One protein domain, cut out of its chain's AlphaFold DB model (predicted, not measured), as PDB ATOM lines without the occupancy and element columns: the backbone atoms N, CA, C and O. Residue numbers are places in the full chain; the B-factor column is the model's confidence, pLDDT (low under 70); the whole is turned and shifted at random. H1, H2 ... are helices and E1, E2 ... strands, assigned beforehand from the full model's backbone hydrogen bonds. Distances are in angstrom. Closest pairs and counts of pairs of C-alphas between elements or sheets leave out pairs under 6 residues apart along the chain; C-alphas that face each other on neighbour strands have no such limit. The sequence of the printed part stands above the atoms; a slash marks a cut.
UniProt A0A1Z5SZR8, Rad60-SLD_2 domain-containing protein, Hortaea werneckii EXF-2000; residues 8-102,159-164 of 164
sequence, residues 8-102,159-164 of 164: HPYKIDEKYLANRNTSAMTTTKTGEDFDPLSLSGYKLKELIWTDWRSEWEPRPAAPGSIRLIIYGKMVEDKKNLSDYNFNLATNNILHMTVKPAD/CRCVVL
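This is residues 8 to 102 and 159 to 164 of the 164 residues of the protein "Rad60-SLD_2 domain-containing protein" of Hortaea werneckii EXF-2000 (UniProt A0A1Z5SZR8). With little regular structure, this model is a small sheet, E3 E4 E5, grazed by H2, with the hairpin of E1 and E2 far out at one end of the long axis. The 101 printed residues hold H1 E1 E2 H2 E3 E4 E5 in order, 38 residues in named elements, class mixed; the sheet E3 - E4 - E5 is antiparallel. It is compact, radius of gyration of the C-alphas 13.6 A, spanning 48 by 29 by 24 A.

H1, residues 14 to 18, is apart from H2, residues 41 to 50. E1, residues 25 to 28, and E2, residues 31 to 34, form an antiparallel hairpin; N 26 and O 33 are 3.0 A apart. H2 only grazes the sheet; its closest C-alphas to E3, residues 66 to 70, are Lys 45 and Ile 66, 6.4 A. E3 and E4, residues 93 to 98, form an antiparallel hairpin, N 67 to O 97 2.8 A; E5, residues 160 to 163, is antiparallel to E4, N 94 to O 162 2.9 A. In H1 and H2 every O i to N i+4 pair is within hydrogen-bond range.

H1 begins at C-alpha 14 (43.121, 28.833, 29.304); H2 is 14.3 A long, E4 16.2 A. E5 ends at C-alpha 163 (42.076, 19.783, 14.751).

Residues 103 to 158 are not printed, a 17.7 A gap between C-alphas 102 and 159. The links H2 to E3 and E3 to E4 are long. In the printed part 29 residues have pLDDT under 70, among them residues 14 to 35.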
ATOM      1  N   HIS A   8      46.618  19.925  11.363       72.25
ATOM      2  CA  HIS A   8      47.372  20.656  12.373       72.25
ATOM      3  C   HIS A   8      46.630  20.586  13.716       72.25
ATOM      4  O   HIS A   8      45.515  21.109  13.802       72.25
ATOM      5  N   PRO A   9      47.200  19.945  14.754       77.19
ATOM      6  CA  PRO A   9      46.621  19.971  16.090       77.19
ATOM      7  C   PRO A   9      46.741  21.383  16.671       77.19
ATOM      8  O   PRO A   9      47.825  21.971  16.663       77.19
ATOM      9  N   TYR A  10      45.635  21.917  17.177       75.69
ATOM     10  CA  TYR A  10      45.523  23.284  17.666       75.69
ATOM     11  C   TYR A  10      44.799  23.299  19.010       75.69
ATOM     12  O   TYR A  10      43.582  23.162  19.077       75.69
ATOM     13  N   LYS A  11      45.563  23.443  20.095       72.62
ATOM     14  CA  LYS A  11      45.026  23.396  21.457       72.62
ATOM     15  C   LYS A  11      44.652  24.787  21.944       72.62
ATOM     16  O   LYS A  11      45.475  25.699  21.917       72.62
ATOM     17  N   ILE A  12      43.422  24.914  22.427       73.75
ATOM     18  CA  ILE A  12      42.875  26.143  22.997       73.75
ATOM     19  C   ILE A  12      42.798  25.968  24.519       73.75
ATOM     20  O   ILE A  12      41.769  25.585  25.065       73.75
ATOM     21  N   ASP A  13      43.921  26.227  25.190       70.38
ATOM     22  CA  ASP A  13      44.038  26.165  26.652       70.38
ATOM     23  C   ASP A  13      43.792  27.545  27.294       70.38
ATOM     24  O   ASP A  13      44.128  28.581  26.718       70.38
ATOM     25  N   GLU A  14      43.318  27.585  28.541       67.25
ATOM     26  CA  GLU A  14      43.121  28.833  29.304       67.25
ATOM     27  C   GLU A  14      44.383  29.720  29.335       67.25
ATOM     28  O   GLU A  14      44.326  30.925  29.089       67.25
ATOM     29  N   LYS A  15      45.563  29.113  29.522       65.62
ATOM     30  CA  LYS A  15      46.864  29.810  29.482       65.62
ATOM     31  C   LYS A  15      47.169  30.430  28.112       65.62
ATOM     32  O   LYS A  15      47.773  31.497  28.034       65.62
ATOM     33  N   TYR A  16      46.754  29.766  27.031       67.00
ATOM     34  CA  TYR A  16      46.954  30.207  25.647       67.00
ATOM     35  C   TYR A  16      46.068  31.414  25.299       67.00
ATOM     36  O   TYR A  16      46.468  32.276  24.509       67.00
ATOM     37  N   LEU A  17      44.894  31.486  25.934       69.50
ATOM     38  CA  LEU A  17      43.953  32.602  25.894       69.50
ATOM     39  C   LEU A  17      44.401  33.796  26.743       69.50
ATOM     40  O   LEU A  17      44.460  34.917  26.230       69.50
ATOM     41  N   ALA A  18      44.807  33.554  27.992       64.31
ATOM     42  CA  ALA A  18      45.336  34.581  28.888       64.31
ATOM     43  C   ALA A  18      46.539  35.313  28.262       64.31
ATOM     44  O   ALA A  18      46.588  36.541  28.249       64.31
ATOM     45  N   ASN A  19      47.455  34.572  27.623       65.50
ATOM     46  CA  ASN A  19      48.605  35.138  26.906       65.50
ATOM     47  C   ASN A  19      48.223  35.953  25.645       65.50
ATOM     48  O   ASN A  19      49.070  36.637  25.076       65.50
ATOM     49  N   ARG A  20      46.969  35.884  25.180       63.00
ATOM     50  CA  ARG A  20      46.431  36.653  24.039       63.00
ATOM     51  C   ARG A  20      45.309  37.615  24.448       63.00
ATOM     52  O   ARG A  20      44.515  38.019  23.599       63.00
ATOM     53  N   ASN A  21      45.226  37.968  25.736       60.25
ATOM     54  CA  ASN A  21      44.250  38.914  26.293       60.25
ATOM     55  C   ASN A  21      42.803  38.645  25.812       60.25
ATOM     56  O   ASN A  21      42.038  39.557  25.492       60.25
ATOM     57  N   THR A  22      42.451  37.367  25.690       62.72
ATOM     58  CA  THR A  22      41.134  36.898  25.254       62.72
ATOM     59  C   THR A  22      40.645  35.930  26.320       62.72
ATOM     60  O   THR A  22      41.402  35.046  26.696       62.72
ATOM     61  N   SER A  23      39.411  36.070  26.799       58.41
ATOM     62  CA  SER A  23      38.843  35.186  27.825       58.41
ATOM     63  C   SER A  23      37.657  34.419  27.254       58.41
ATOM     64  O   SER A  23      36.744  35.026  26.698       58.41
ATOM     65  N   ALA A  24      37.669  33.095  27.405       59.69
ATOM     66  CA  ALA A  24      36.558  32.201  27.072       59.69
ATOM     67  C   ALA A  24      35.853  31.743  28.358       59.69
ATOM     68  O   ALA A  24      35.749  30.554  28.646       59.69
ATOM     69  N   MET A  25      35.472  32.713  29.187       57.66
ATOM     70  CA  MET A  25      34.763  32.465  30.439       57.66
ATOM     71  C   MET A  25      33.267  32.433  30.155       57.66
ATOM     72  O   MET A  25      32.715  33.400  29.625       57.66
ATOM     73  N   THR A  26      32.615  31.329  30.510       52.56
ATOM     74  CA  THR A  26      31.158  31.218  30.462       52.56
ATOM     75  C   THR A  26      30.581  31.384  31.861       52.56
ATOM     76  O   THR A  26      31.095  30.839  32.837       52.56
ATOM     77  N   THR A  27      29.497  32.151  31.981       47.75
ATOM     78  CA  THR A  27      28.762  32.286  33.242       47.75
ATOM     79  C   THR A  27      27.800  31.109  33.393       47.75
ATOM     80  O   THR A  27      26.604  31.205  33.099       47.75
ATOM     81  N   THR A  28      28.315  29.973  33.863       48.69
ATOM     82  CA  THR A  28      27.487  28.893  34.409       48.69
ATOM     83  C   THR A  28      26.941  29.311  35.780       48.69
ATOM     84  O   THR A  28      27.495  30.154  36.483       48.69
ATOM     85  N   LYS A  29      25.812  28.729  36.204       52.81
ATOM     86  CA  LYS A  29      25.114  29.104  37.456       52.81
ATOM     87  C   LYS A  29      25.874  28.772  38.757       52.81
ATOM     88  O   LYS A  29      25.309  28.944  39.835       52.81
ATOM     89  N   THR A  30      27.108  28.279  38.661       52.88
ATOM     90  CA  THR A  30      27.863  27.684  39.775       52.88
ATOM     91  C   THR A  30      29.309  28.203  39.862       52.88
ATOM     92  O   THR A  30      29.964  27.975  40.875       52.88
ATOM     93  N   GLY A  31      29.802  28.929  38.851       54.94
ATOM     94  CA  GLY A  31      31.160  29.475  38.807       54.94
ATOM     95  C   GLY A  31      31.475  30.122  37.455       54.94
ATOM     96  O   GLY A  31      30.648  30.112  36.548       54.94
ATOM     97  N   GLU A  32      32.670  30.695  37.325       54.66
ATOM     98  CA  GLU A  32      33.225  31.093  36.028       54.66
ATOM     99  C   GLU A  32      33.995  29.897  35.453       54.66
ATOM    100  O   GLU A  32      35.156  29.676  35.793       54.66
ATOM    101  N   ASP A  33      33.331  29.088  34.625       65.50
ATOM    102  CA  ASP A  33      33.962  27.947  33.957       65.50
ATOM    103  C   ASP A  33      34.689  28.391  32.674       65.50
ATOM    104  O   ASP A  33      34.217  29.253  31.920       65.50
ATOM    105  N   PHE A  34      35.835  27.765  32.390       66.81
ATOM    106  CA  PHE A  34      36.524  27.911  31.108       66.81
ATOM    107  C   PHE A  34      35.806  27.081  30.035       66.81
ATOM    108  O   PHE A  34      35.880  25.852  30.032       66.81
ATOM    109  N   ASP A  35      35.140  27.757  29.102       69.75
ATOM    110  CA  ASP A  35      34.432  27.135  27.985       69.75
ATOM    111  C   ASP A  35      34.867  27.774  26.658       69.75
ATOM    112  O   ASP A  35      34.389  28.861  26.309       69.75
ATOM    113  N   PRO A  36      35.726  27.109  25.860       72.50
ATOM    114  CA  PRO A  36      36.163  27.645  24.579       72.50
ATOM    115  C   PRO A  36      35.025  27.747  23.548       72.50
ATOM    116  O   PRO A  36      35.209  28.419  22.534       72.50
ATOM    117  N   LEU A  37      33.839  27.163  23.793       72.81
ATOM    118  CA  LEU A  37      32.661  27.339  22.931       72.81
ATOM    119  C   LEU A  37      32.006  28.718  23.084       72.81
ATOM    120  O   LEU A  37      31.308  29.173  22.174       72.81
ATOM    121  N   SER A  38      32.258  29.410  24.199       78.19
ATOM    122  CA  SER A  38      31.782  30.780  24.425       78.19
ATOM    123  C   SER A  38      32.398  31.796  23.453       78.19
ATOM    124  O   SER A  38      31.810  32.850  23.206       78.19
ATOM    125  N   LEU A  39      33.549  31.478  22.848       80.06
ATOM    126  CA  LEU A  39      34.235  32.344  21.890       80.06
ATOM    127  C   LEU A  39      33.386  32.622  20.644       80.06
ATOM    128  O   LEU A  39      32.702  31.747  20.120       80.06
ATOM    129  N   SER A  40      33.487  33.837  20.110       85.44
ATOM    130  CA  SER A  40      32.942  34.169  18.789       85.44
ATOM    131  C   SER A  40      33.812  33.590  17.669       85.44
ATOM    132  O   SER A  40      35.037  33.518  17.803       85.44
ATOM    133  N   GLY A  41      33.211  33.276  16.518       84.25
ATOM    134  CA  GLY A  41      33.932  32.810  15.328       84.25
ATOM    135  C   GLY A  41      35.068  33.748  14.899       84.25
ATOM    136  O   GLY A  41      36.127  33.278  14.481       84.25
ATOM    137  N   TYR A  42      34.899  35.060  15.107       83.94
ATOM    138  CA  TYR A  42      35.949  36.057  14.884       83.94
ATOM    139  C   TYR A  42      37.194  35.803  15.744       83.94
ATOM    140  O   TYR A  42      38.311  35.821  15.231       83.94
ATOM    141  N   LYS A  43      37.018  35.513  17.044       85.50
ATOM    142  CA  LYS A  43      38.143  35.232  17.946       85.50
ATOM    143  C   LYS A  43      38.873  33.961  17.551       85.50
ATOM    144  O   LYS A  43      40.097  33.962  17.562       85.50
ATOM    145  N   LEU A  44      38.171  32.921  17.106       83.56
ATOM    146  CA  LEU A  44      38.833  31.725  16.589       83.56
ATOM    147  C   LEU A  44      39.707  32.029  15.356       83.56
ATOM    148  O   LEU A  44      40.847  31.571  15.288       83.56
ATOM    149  N   LYS A  45      39.219  32.843  14.409       85.38
ATOM    150  CA  LYS A  45      40.019  33.275  13.247       85.38
ATOM    151  C   LYS A  45      41.210  34.144  13.647       85.38
ATOM    152  O   LYS A  45      42.291  33.966  13.100       85.38
ATOM    153  N   GLU A  46      41.028  35.066  14.588       84.94
ATOM    154  CA  GLU A  46      42.088  35.943  15.098       84.94
ATOM    155  C   GLU A  46      43.182  35.154  15.836       84.94
ATOM    156  O   GLU A  46      44.367  35.391  15.611       84.94
ATOM    157  N   LEU A  47      42.804  34.158  16.645       81.81
ATOM    158  CA  LEU A  47      43.733  33.233  17.301       81.81
ATOM    159  C   LEU A  47      44.567  32.442  16.271       81.81
ATOM    160  O   LEU A  47      45.792  32.399  16.390       81.81
ATOM    161  N   ILE A  48      43.933  31.905  15.220       82.94
ATOM    162  CA  ILE A  48      44.611  31.204  14.111       82.94
ATOM    163  C   ILE A  48      45.514  32.159  13.305       82.94
ATOM    164  O   ILE A  48      46.636  31.803  12.954       82.94
ATOM    165  N   TRP A  49      45.060  33.386  13.029       83.62
ATOM    166  CA  TRP A  49      45.823  34.417  12.306       83.62
ATOM    167  C   TRP A  49      47.034  34.950  13.092       83.62
ATOM    168  O   TRP A  49      48.039  35.362  12.502       83.62
ATOM    169  N   THR A  50      46.939  34.940  14.422       81.19
ATOM    170  CA  THR A  50      48.019  35.332  15.338       81.19
ATOM    171  C   THR A  50      49.060  34.221  15.456       81.19
ATOM    172  O   THR A  50      50.255  34.493  15.421       81.19
ATOM    173  N   ASP A  51      48.616  32.967  15.554       80.56
ATOM    174  CA  ASP A  51      49.465  31.769  15.640       80.56
ATOM    175  C   ASP A  51      49.855  31.214  14.255       80.56
ATOM    176  O   ASP A  51      50.055  30.011  14.083       80.56
ATOM    177  N   TRP A  52      49.907  32.088  13.244       79.38
ATOM    178  CA  TRP A  52      50.040  31.684  11.850       79.38
ATOM    179  C   TRP A  52      51.351  30.944  11.591       79.38
ATOM    180  O   TRP A  52      52.440  31.506  11.713       79.38
ATOM    181  N   ARG A  53      51.245  29.680  11.177       74.19
ATOM    182  CA  ARG A  53      52.398  28.849  10.824       74.19
ATOM    183  C   ARG A  53      52.835  29.115   9.385       74.19
ATOM    184  O   ARG A  53      51.994  29.272   8.505       74.19
ATOM    185  N   SER A  54      54.140  29.075   9.124       69.06
ATOM    186  CA  SER A  54      54.707  29.143   7.764       69.06
ATOM    187  C   SER A  54      54.170  28.035   6.844       69.06
ATOM    188  O   SER A  54      53.939  28.250   5.664       69.06
ATOM    189  N   GLU A  55      53.831  26.876   7.403       71.25
ATOM    190  CA  GLU A  55      53.184  25.764   6.690       71.25
ATOM    191  C   GLU A  55      51.738  26.072   6.216       71.25
ATOM    192  O   GLU A  55      51.160  25.357   5.393       71.25
ATOM    193  N   TRP A  56      51.123  27.153   6.711       73.12
ATOM    194  CA  TRP A  56      49.770  27.568   6.326       73.12
ATOM    195  C   TRP A  56      49.735  28.544   5.138       73.12
ATOM    196  O   TRP A  56      48.645  28.921   4.719       73.12
ATOM    197  N   GLU A  57      50.883  28.927   4.568       69.25
ATOM    198  CA  GLU A  57      51.006  29.944   3.508       69.25
ATOM    199  C   GLU A  57      50.098  29.740   2.266       69.25
ATOM    200  O   GLU A  57      49.827  28.608   1.862       69.25
ATOM    201  N   PRO A  58      49.608  30.817   1.621       72.88
ATOM    202  CA  PRO A  58      49.912  32.228   1.882       72.88
ATOM    203  C   PRO A  58      49.238  32.757   3.155       72.88
ATOM    204  O   PRO A  58      48.106  32.389   3.476       72.88
ATOM    205  N   ARG A  59      49.926  33.642   3.889       76.06
ATOM    206  CA  ARG A  59      49.353  34.290   5.076       76.06
ATOM    207  C   ARG A  59      48.252  35.279   4.660       76.06
ATOM    208  O   ARG A  59      48.536  36.191   3.886       76.06
ATOM    209  N   PRO A  60      47.017  35.163   5.180       78.19
ATOM    210  CA  PRO A  60      45.962  36.116   4.871       78.19
ATOM    211  C   PRO A  60      46.268  37.500   5.451       78.19
ATOM    212  O   PRO A  60      46.661  37.628   6.612       78.19
ATOM    213  N   ALA A  61      45.988  38.539   4.661       77.69
ATOM    214  CA  ALA A  61      46.149  39.939   5.061       77.69
ATOM    215  C   ALA A  61      45.316  40.326   6.303       77.69
ATOM    216  O   ALA A  61      45.705  41.218   7.050       77.69
ATOM    217  N   ALA A  62      44.193  39.642   6.546       80.81
ATOM    218  CA  ALA A  62      43.317  39.871   7.693       80.81
ATOM    219  C   ALA A  62      42.672  38.556   8.175       80.81
ATOM    220  O   ALA A  62      42.420  37.671   7.349       80.81
ATOM    221  N   PRO A  63      42.301  38.431   9.467       81.75
ATOM    222  CA  PRO A  63      41.591  37.254   9.980       81.75
ATOM    223  C   PRO A  63      40.250  37.007   9.265       81.75
ATOM    224  O   PRO A  63      39.850  35.859   9.099       81.75
ATOM    225  N   GLY A  64      39.590  38.054   8.754       82.12
ATOM    226  CA  GLY A  64      38.362  37.930   7.953       82.12
ATOM    227  C   GLY A  64      38.531  37.183   6.619       82.12
ATOM    228  O   GLY A  64      37.560  36.622   6.114       82.12
ATOM    229  N   SER A  65      39.752  37.108   6.072       84.38
ATOM    230  CA  SER A  65      40.058  36.328   4.859       84.38
ATOM    231  C   SER A  65      40.169  34.819   5.123       84.38
ATOM    232  O   SER A  65      40.261  34.034   4.176       84.38
ATOM    233  N   ILE A  66      40.146  34.400   6.395       86.56
ATOM    234  CA  ILE A  66      40.089  32.995   6.804       86.56
ATOM    235  C   ILE A  66      38.623  32.552   6.834       86.56
ATOM    236  O   ILE A  66      37.801  33.062   7.602       86.56
ATOM    237  N   ARG A  67      38.287  31.551   6.024       87.25
ATOM    238  CA  ARG A  67      37.005  30.849   6.079       87.25
ATOM    239  C   ARG A  67      37.190  29.558   6.870       87.25
ATOM    240  O   ARG A  67      37.999  28.711   6.507       87.25
ATOM    241  N   LEU A  68      36.410  29.405   7.937       87.19
ATOM    242  CA  LEU A  68      36.351  28.187   8.742       87.19
ATOM    243  C   LEU A  68      35.019  27.476   8.475       87.19
ATOM    244  O   LEU A  68      33.966  28.115   8.404       87.19
ATOM    245  N   ILE A  69      35.067  26.158   8.304       88.00
ATOM    246  CA  ILE A  69      33.909  25.296   8.053       88.00
ATOM    247  C   ILE A  69      34.001  24.096   8.999       88.00
ATOM    248  O   ILE A  69      34.988  23.364   8.974       88.00
ATOM    249  N   ILE A  70      32.969  23.863   9.809       86.69
ATOM    250  CA  ILE A  70      32.902  22.748  10.763       86.69
ATOM    251  C   ILE A  70      31.618  21.944  10.547       86.69
ATOM    252  O   ILE A  70      30.535  22.512  10.441       86.69
ATOM    253  N   TYR A  71      31.732  20.616  10.421       84.06
ATOM    254  CA  TYR A  71      30.611  19.711  10.098       84.06
ATOM    255  C   TYR A  71      29.736  20.189   8.910       84.06
ATOM    256  O   TYR A  71      28.522  20.006   8.899       84.06
ATOM    257  N   GLY A  72      30.343  20.854   7.917       83.25
ATOM    258  CA  GLY A  72      29.648  21.443   6.762       83.25
ATOM    259  C   GLY A  72      28.976  22.806   7.006       83.25
ATOM    260  O   GLY A  72      28.518  23.426   6.049       83.25
ATOM    261  N   LYS A  73      28.954  23.321   8.242       86.00
ATOM    262  CA  LYS A  73      28.486  24.677   8.577       86.00
ATOM    263  C   LYS A  73      29.630  25.689   8.439       86.00
ATOM    264  O   LYS A  73      30.728  25.450   8.936       86.00
ATOM    265  N   MET A  74      29.377  26.839   7.812       86.12
ATOM    266  CA  MET A  74      30.339  27.948   7.758       86.12
ATOM    267  C   MET A  74      30.335  28.725   9.081       86.12
ATOM    268  O   MET A  74      29.268  29.108   9.564       86.12
ATOM    269  N   VAL A  75      31.516  28.965   9.653       88.19
ATOM    270  CA  VAL A  75      31.668  29.732  10.896       88.19
ATOM    271  C   VAL A  75      31.622  31.231  10.593       88.19
ATOM    272  O   VAL A  75      32.462  31.763   9.860       88.19
ATOM    273  N   GLU A  76      30.624  31.903  11.156       87.81
ATOM    274  CA  GLU A  76      30.401  33.342  11.037       87.81
ATOM    275  C   GLU A  76      31.067  34.098  12.186       87.81
ATOM    276  O   GLU A  76      31.070  33.653  13.330       87.81
ATOM    277  N   ASP A  77      31.568  35.297  11.898       85.50
ATOM    278  CA  ASP A  77      32.280  36.127  12.877       85.50
ATOM    279  C   ASP A  77      31.393  36.607  14.034       85.50
ATOM    280  O   ASP A  77      31.878  36.804  15.147       85.50
ATOM    281  N   LYS A  78      30.091  36.758  13.761       85.38
ATOM    282  CA  LYS A  78      29.064  37.251  14.689       85.38
ATOM    283  C   LYS A  78      28.422  36.164  15.558       85.38
ATOM    284  O   LYS A  78      27.617  36.508  16.416       85.38
ATOM    285  N   LYS A  79      28.712  34.885  15.302       85.56
ATOM    286  CA  LYS A  79      28.143  33.743  16.036       85.56
ATOM    287  C   LYS A  79      29.157  33.173  17.012       85.56
ATOM    288  O   LYS A  79      30.366  33.305  16.802       85.56
ATOM    289  N   ASN A  80      28.669  32.539  18.068       84.62
ATOM    290  CA  ASN A  80      29.514  31.868  19.044       84.62
ATOM    291  C   ASN A  80      29.818  30.446  18.562       84.62
ATOM    292  O   ASN A  80      29.062  29.866  17.782       84.62
ATOM    293  N   LEU A  81      30.938  29.869  18.995       81.12
ATOM    294  CA  LEU A  81      31.278  28.490  18.643       81.12
ATOM    295  C   LEU A  81      30.240  27.502  19.204       81.12
ATOM    296  O   LEU A  81      30.019  26.467  18.588       81.12
ATOM    297  N   SER A  82      29.523  27.861  20.272       80.94
ATOM    298  CA  SER A  82      28.367  27.135  20.818       80.94
ATOM    299  C   SER A  82      27.165  26.984  19.866       80.94
ATOM    300  O   SER A  82      26.411  26.022  20.006       80.94
ATOM    301  N   ASP A  83      26.987  27.861  18.864       84.25
ATOM    302  CA  ASP A  83      25.969  27.696  17.802       84.25
ATOM    303  C   ASP A  83      26.317  26.551  16.825       84.25
ATOM    304  O   ASP A  83      25.482  26.042  16.058       84.25
ATOM    305  N   TYR A  84      27.585  26.149  16.825       78.56
ATOM    306  CA  TYR A  84      28.119  25.048  16.046       78.56
ATOM    307  C   TYR A  84      28.258  23.828  16.963       78.56
ATOM    308  O   TYR A  84      28.562  23.942  18.143       78.56
ATOM    309  N   ASN A  85      28.025  22.630  16.426       76.44
ATOM    310  CA  ASN A  85      27.992  21.387  17.206       76.44
ATOM    311  C   ASN A  85      29.402  20.886  17.588       76.44
ATOM    312  O   ASN A  85      29.727  19.727  17.345       76.44
ATOM    313  N   PHE A  86      30.249  21.760  18.136       77.38
ATOM    314  CA  PHE A  86      31.527  21.381  18.728       77.38
ATOM    315  C   PHE A  86      31.305  20.445  19.915       77.38
ATOM    316  O   PHE A  86      30.371  20.611  20.701       77.38
ATOM    317  N   ASN A  87      32.205  19.482  20.068       74.69
ATOM    318  CA  ASN A  87      32.203  18.542  21.172       74.69
ATOM    319  C   ASN A  87      33.523  18.658  21.938       74.69
ATOM    320  O   ASN A  87      34.567  18.257  21.433       74.69
ATOM    321  N   LEU A  88      33.477  19.177  23.167       70.00
ATOM    322  CA  LEU A  88      34.659  19.349  24.024       70.00
ATOM    323  C   LEU A  88      35.307  18.021  24.455       70.00
ATOM    324  O   LEU A  88      36.466  18.010  24.857       70.00
ATOM    325  N   ALA A  89      34.588  16.899  24.362       68.94
ATOM    326  CA  ALA A  89      35.110  15.580  24.713       68.94
ATOM    327  C   ALA A  89      35.876  14.887  23.567       68.94
ATOM    328  O   ALA A  89      36.418  13.800  23.766       68.94
ATOM    329  N   THR A  90      35.902  15.459  22.356       75.12
ATOM    330  CA  THR A  90      36.485  14.815  21.165       75.12
ATOM    331  C   THR A  90      37.154  15.816  20.235       75.12
ATOM    332  O   THR A  90      36.641  16.911  20.057       75.12
ATOM    333  N   ASN A  91      38.210  15.400  19.536       78.88
ATOM    334  CA  ASN A  91      38.867  16.221  18.514       78.88
ATOM    335  C   ASN A  91      37.878  16.706  17.427       78.88
ATOM    336  O   ASN A  91      37.305  15.896  16.691       78.88
ATOM    337  N   ASN A  92      37.721  18.019  17.287       83.56
ATOM    338  CA  ASN A  92      36.856  18.680  16.315       83.56
ATOM    339  C   ASN A  92      37.656  18.996  15.047       83.56
ATOM    340  O   ASN A  92      38.728  19.592  15.113       83.56
ATOM    341  N   ILE A  93      37.139  18.622  13.873       83.31
ATOM    342  CA  ILE A  93      37.811  18.887  12.592       83.31
ATOM    343  C   ILE A  93      37.214  20.143  11.960       83.31
ATOM    344  O   ILE A  93      36.050  20.154  11.552       83.31
ATOM    345  N   LEU A  94      38.036  21.181  11.841       86.00
ATOM    346  CA  LEU A  94      37.701  22.430  11.174       86.00
ATOM    347  C   LEU A  94      38.435  22.484   9.837       86.00
ATOM    348  O   LEU A  94      39.664  22.465   9.777       86.00
ATOM    349  N   HIS A  95      37.680  22.595   8.753       86.12
ATOM    350  CA  HIS A  95      38.234  22.894   7.443       86.12
ATOM    351  C   HIS A  95      38.508  24.396   7.358       86.12
ATOM    352  O   HIS A  95      37.587  25.211   7.415       86.12
ATOM    353  N   MET A  96      39.781  24.750   7.228       85.19
ATOM    354  CA  MET A  96      40.258  26.109   7.022       85.19
ATOM    355  C   MET A  96      40.569  26.319   5.540       85.19
ATOM    356  O   MET A  96      41.354  25.581   4.945       85.19
ATOM    357  N   THR A  97      40.002  27.368   4.953       83.56
ATOM    358  CA  THR A  97      40.410  27.876   3.643       83.56
ATOM    359  C   THR A  97      40.818  29.336   3.760       83.56
ATOM    360  O   THR A  97      40.148  30.148   4.396       83.56
ATOM    361  N   VAL A  98      41.952  29.667   3.152       82.81
ATOM    362  CA  VAL A  98      42.407  31.048   3.001       82.81
ATOM    363  C   VAL A  98      41.854  31.539   1.678       82.81
ATOM    364  O   VAL A  98      42.143  30.934   0.647       82.81
ATOM    365  N   LYS A  99      41.065  32.620   1.677       73.69
ATOM    366  CA  LYS A  99      40.837  33.328   0.417       73.69
ATOM    367  C   LYS A  99      42.191  33.930   0.016       73.69
ATOM    368  O   LYS A  99      42.718  34.702   0.825       73.69
ATOM    369  N   PRO A 100      42.770  33.594  -1.154       64.19
ATOM    370  CA  PRO A 100      43.971  34.277  -1.609       64.19
ATOM    371  C   PRO A 100      43.694  35.782  -1.622       64.19
ATOM    372  O   PRO A 100      42.585  36.216  -1.953       64.19
ATOM    373  N   ALA A 101      44.686  36.570  -1.211       58.81
ATOM    374  CA  ALA A 101      44.672  37.978  -1.557       58.81
ATOM    375  C   ALA A 101      44.709  38.043  -3.086       58.81
ATOM    376  O   ALA A 101      45.555  37.397  -3.704       58.81
ATOM    377  N   ASP A 102      43.764  38.768  -3.680       48.50
ATOM    378  CA  ASP A 102      43.851  39.135  -5.087       48.50
ATOM    379  C   ASP A 102      45.099  40.017  -5.212       48.50
ATOM    380  O   ASP A 102      45.097  41.166  -4.765       48.50
ATOM    381  N   CYS A 159      42.727  23.274   0.903       65.38
ATOM    382  CA  CYS A 159      41.821  23.088   2.033       65.38
ATOM    383  C   CYS A 159      42.578  22.449   3.207       65.38
ATOM    384  O   CYS A 159      42.787  21.236   3.251       65.38
ATOM    385  N   ARG A 160      42.978  23.278   4.171       75.75
ATOM    386  CA  ARG A 160      43.717  22.875   5.370       75.75
ATOM    387  C   ARG A 160      42.757  22.347   6.424       75.75
ATOM    388  O   ARG A 160      41.599  22.757   6.483       75.75
ATOM    389  N   CYS A 161      43.224  21.426   7.258       80.38
ATOM    390  CA  CYS A 161      42.423  20.872   8.344       80.38
ATOM    391  C   CYS A 161      43.076  21.224   9.682       80.38
ATOM    392  O   CYS A 161      44.203  20.821   9.961       80.38
ATOM    393  N   VAL A 162      42.359  21.967  10.517       78.69
ATOM    394  CA  VAL A 162      42.748  22.254  11.898       78.69
ATOM    395  C   VAL A 162      41.976  21.300  12.805       78.69
ATOM    396  O   VAL A 162      40.792  21.047  12.581       78.69
ATOM    397  N   VAL A 163      42.657  20.726  13.793       81.50
ATOM    398  CA  VAL A 163      42.076  19.783  14.751       81.50
ATOM    399  C   VAL A 163      42.107  20.427  16.134       81.50
ATOM    400  O   VAL A 163      43.199  20.602  16.673       81.50
ATOM    401  N   LEU A 164      40.931  20.797  16.656       75.44
ATOM    402  CA  LEU A 164      40.725  21.340  18.010       75.44
ATOM    403  C   LEU A 164      40.443  20.218  19.017       75.44
ATOM    404  O   LEU A 164      39.427  19.517  18.800       75.44
TER     405      LEU A 164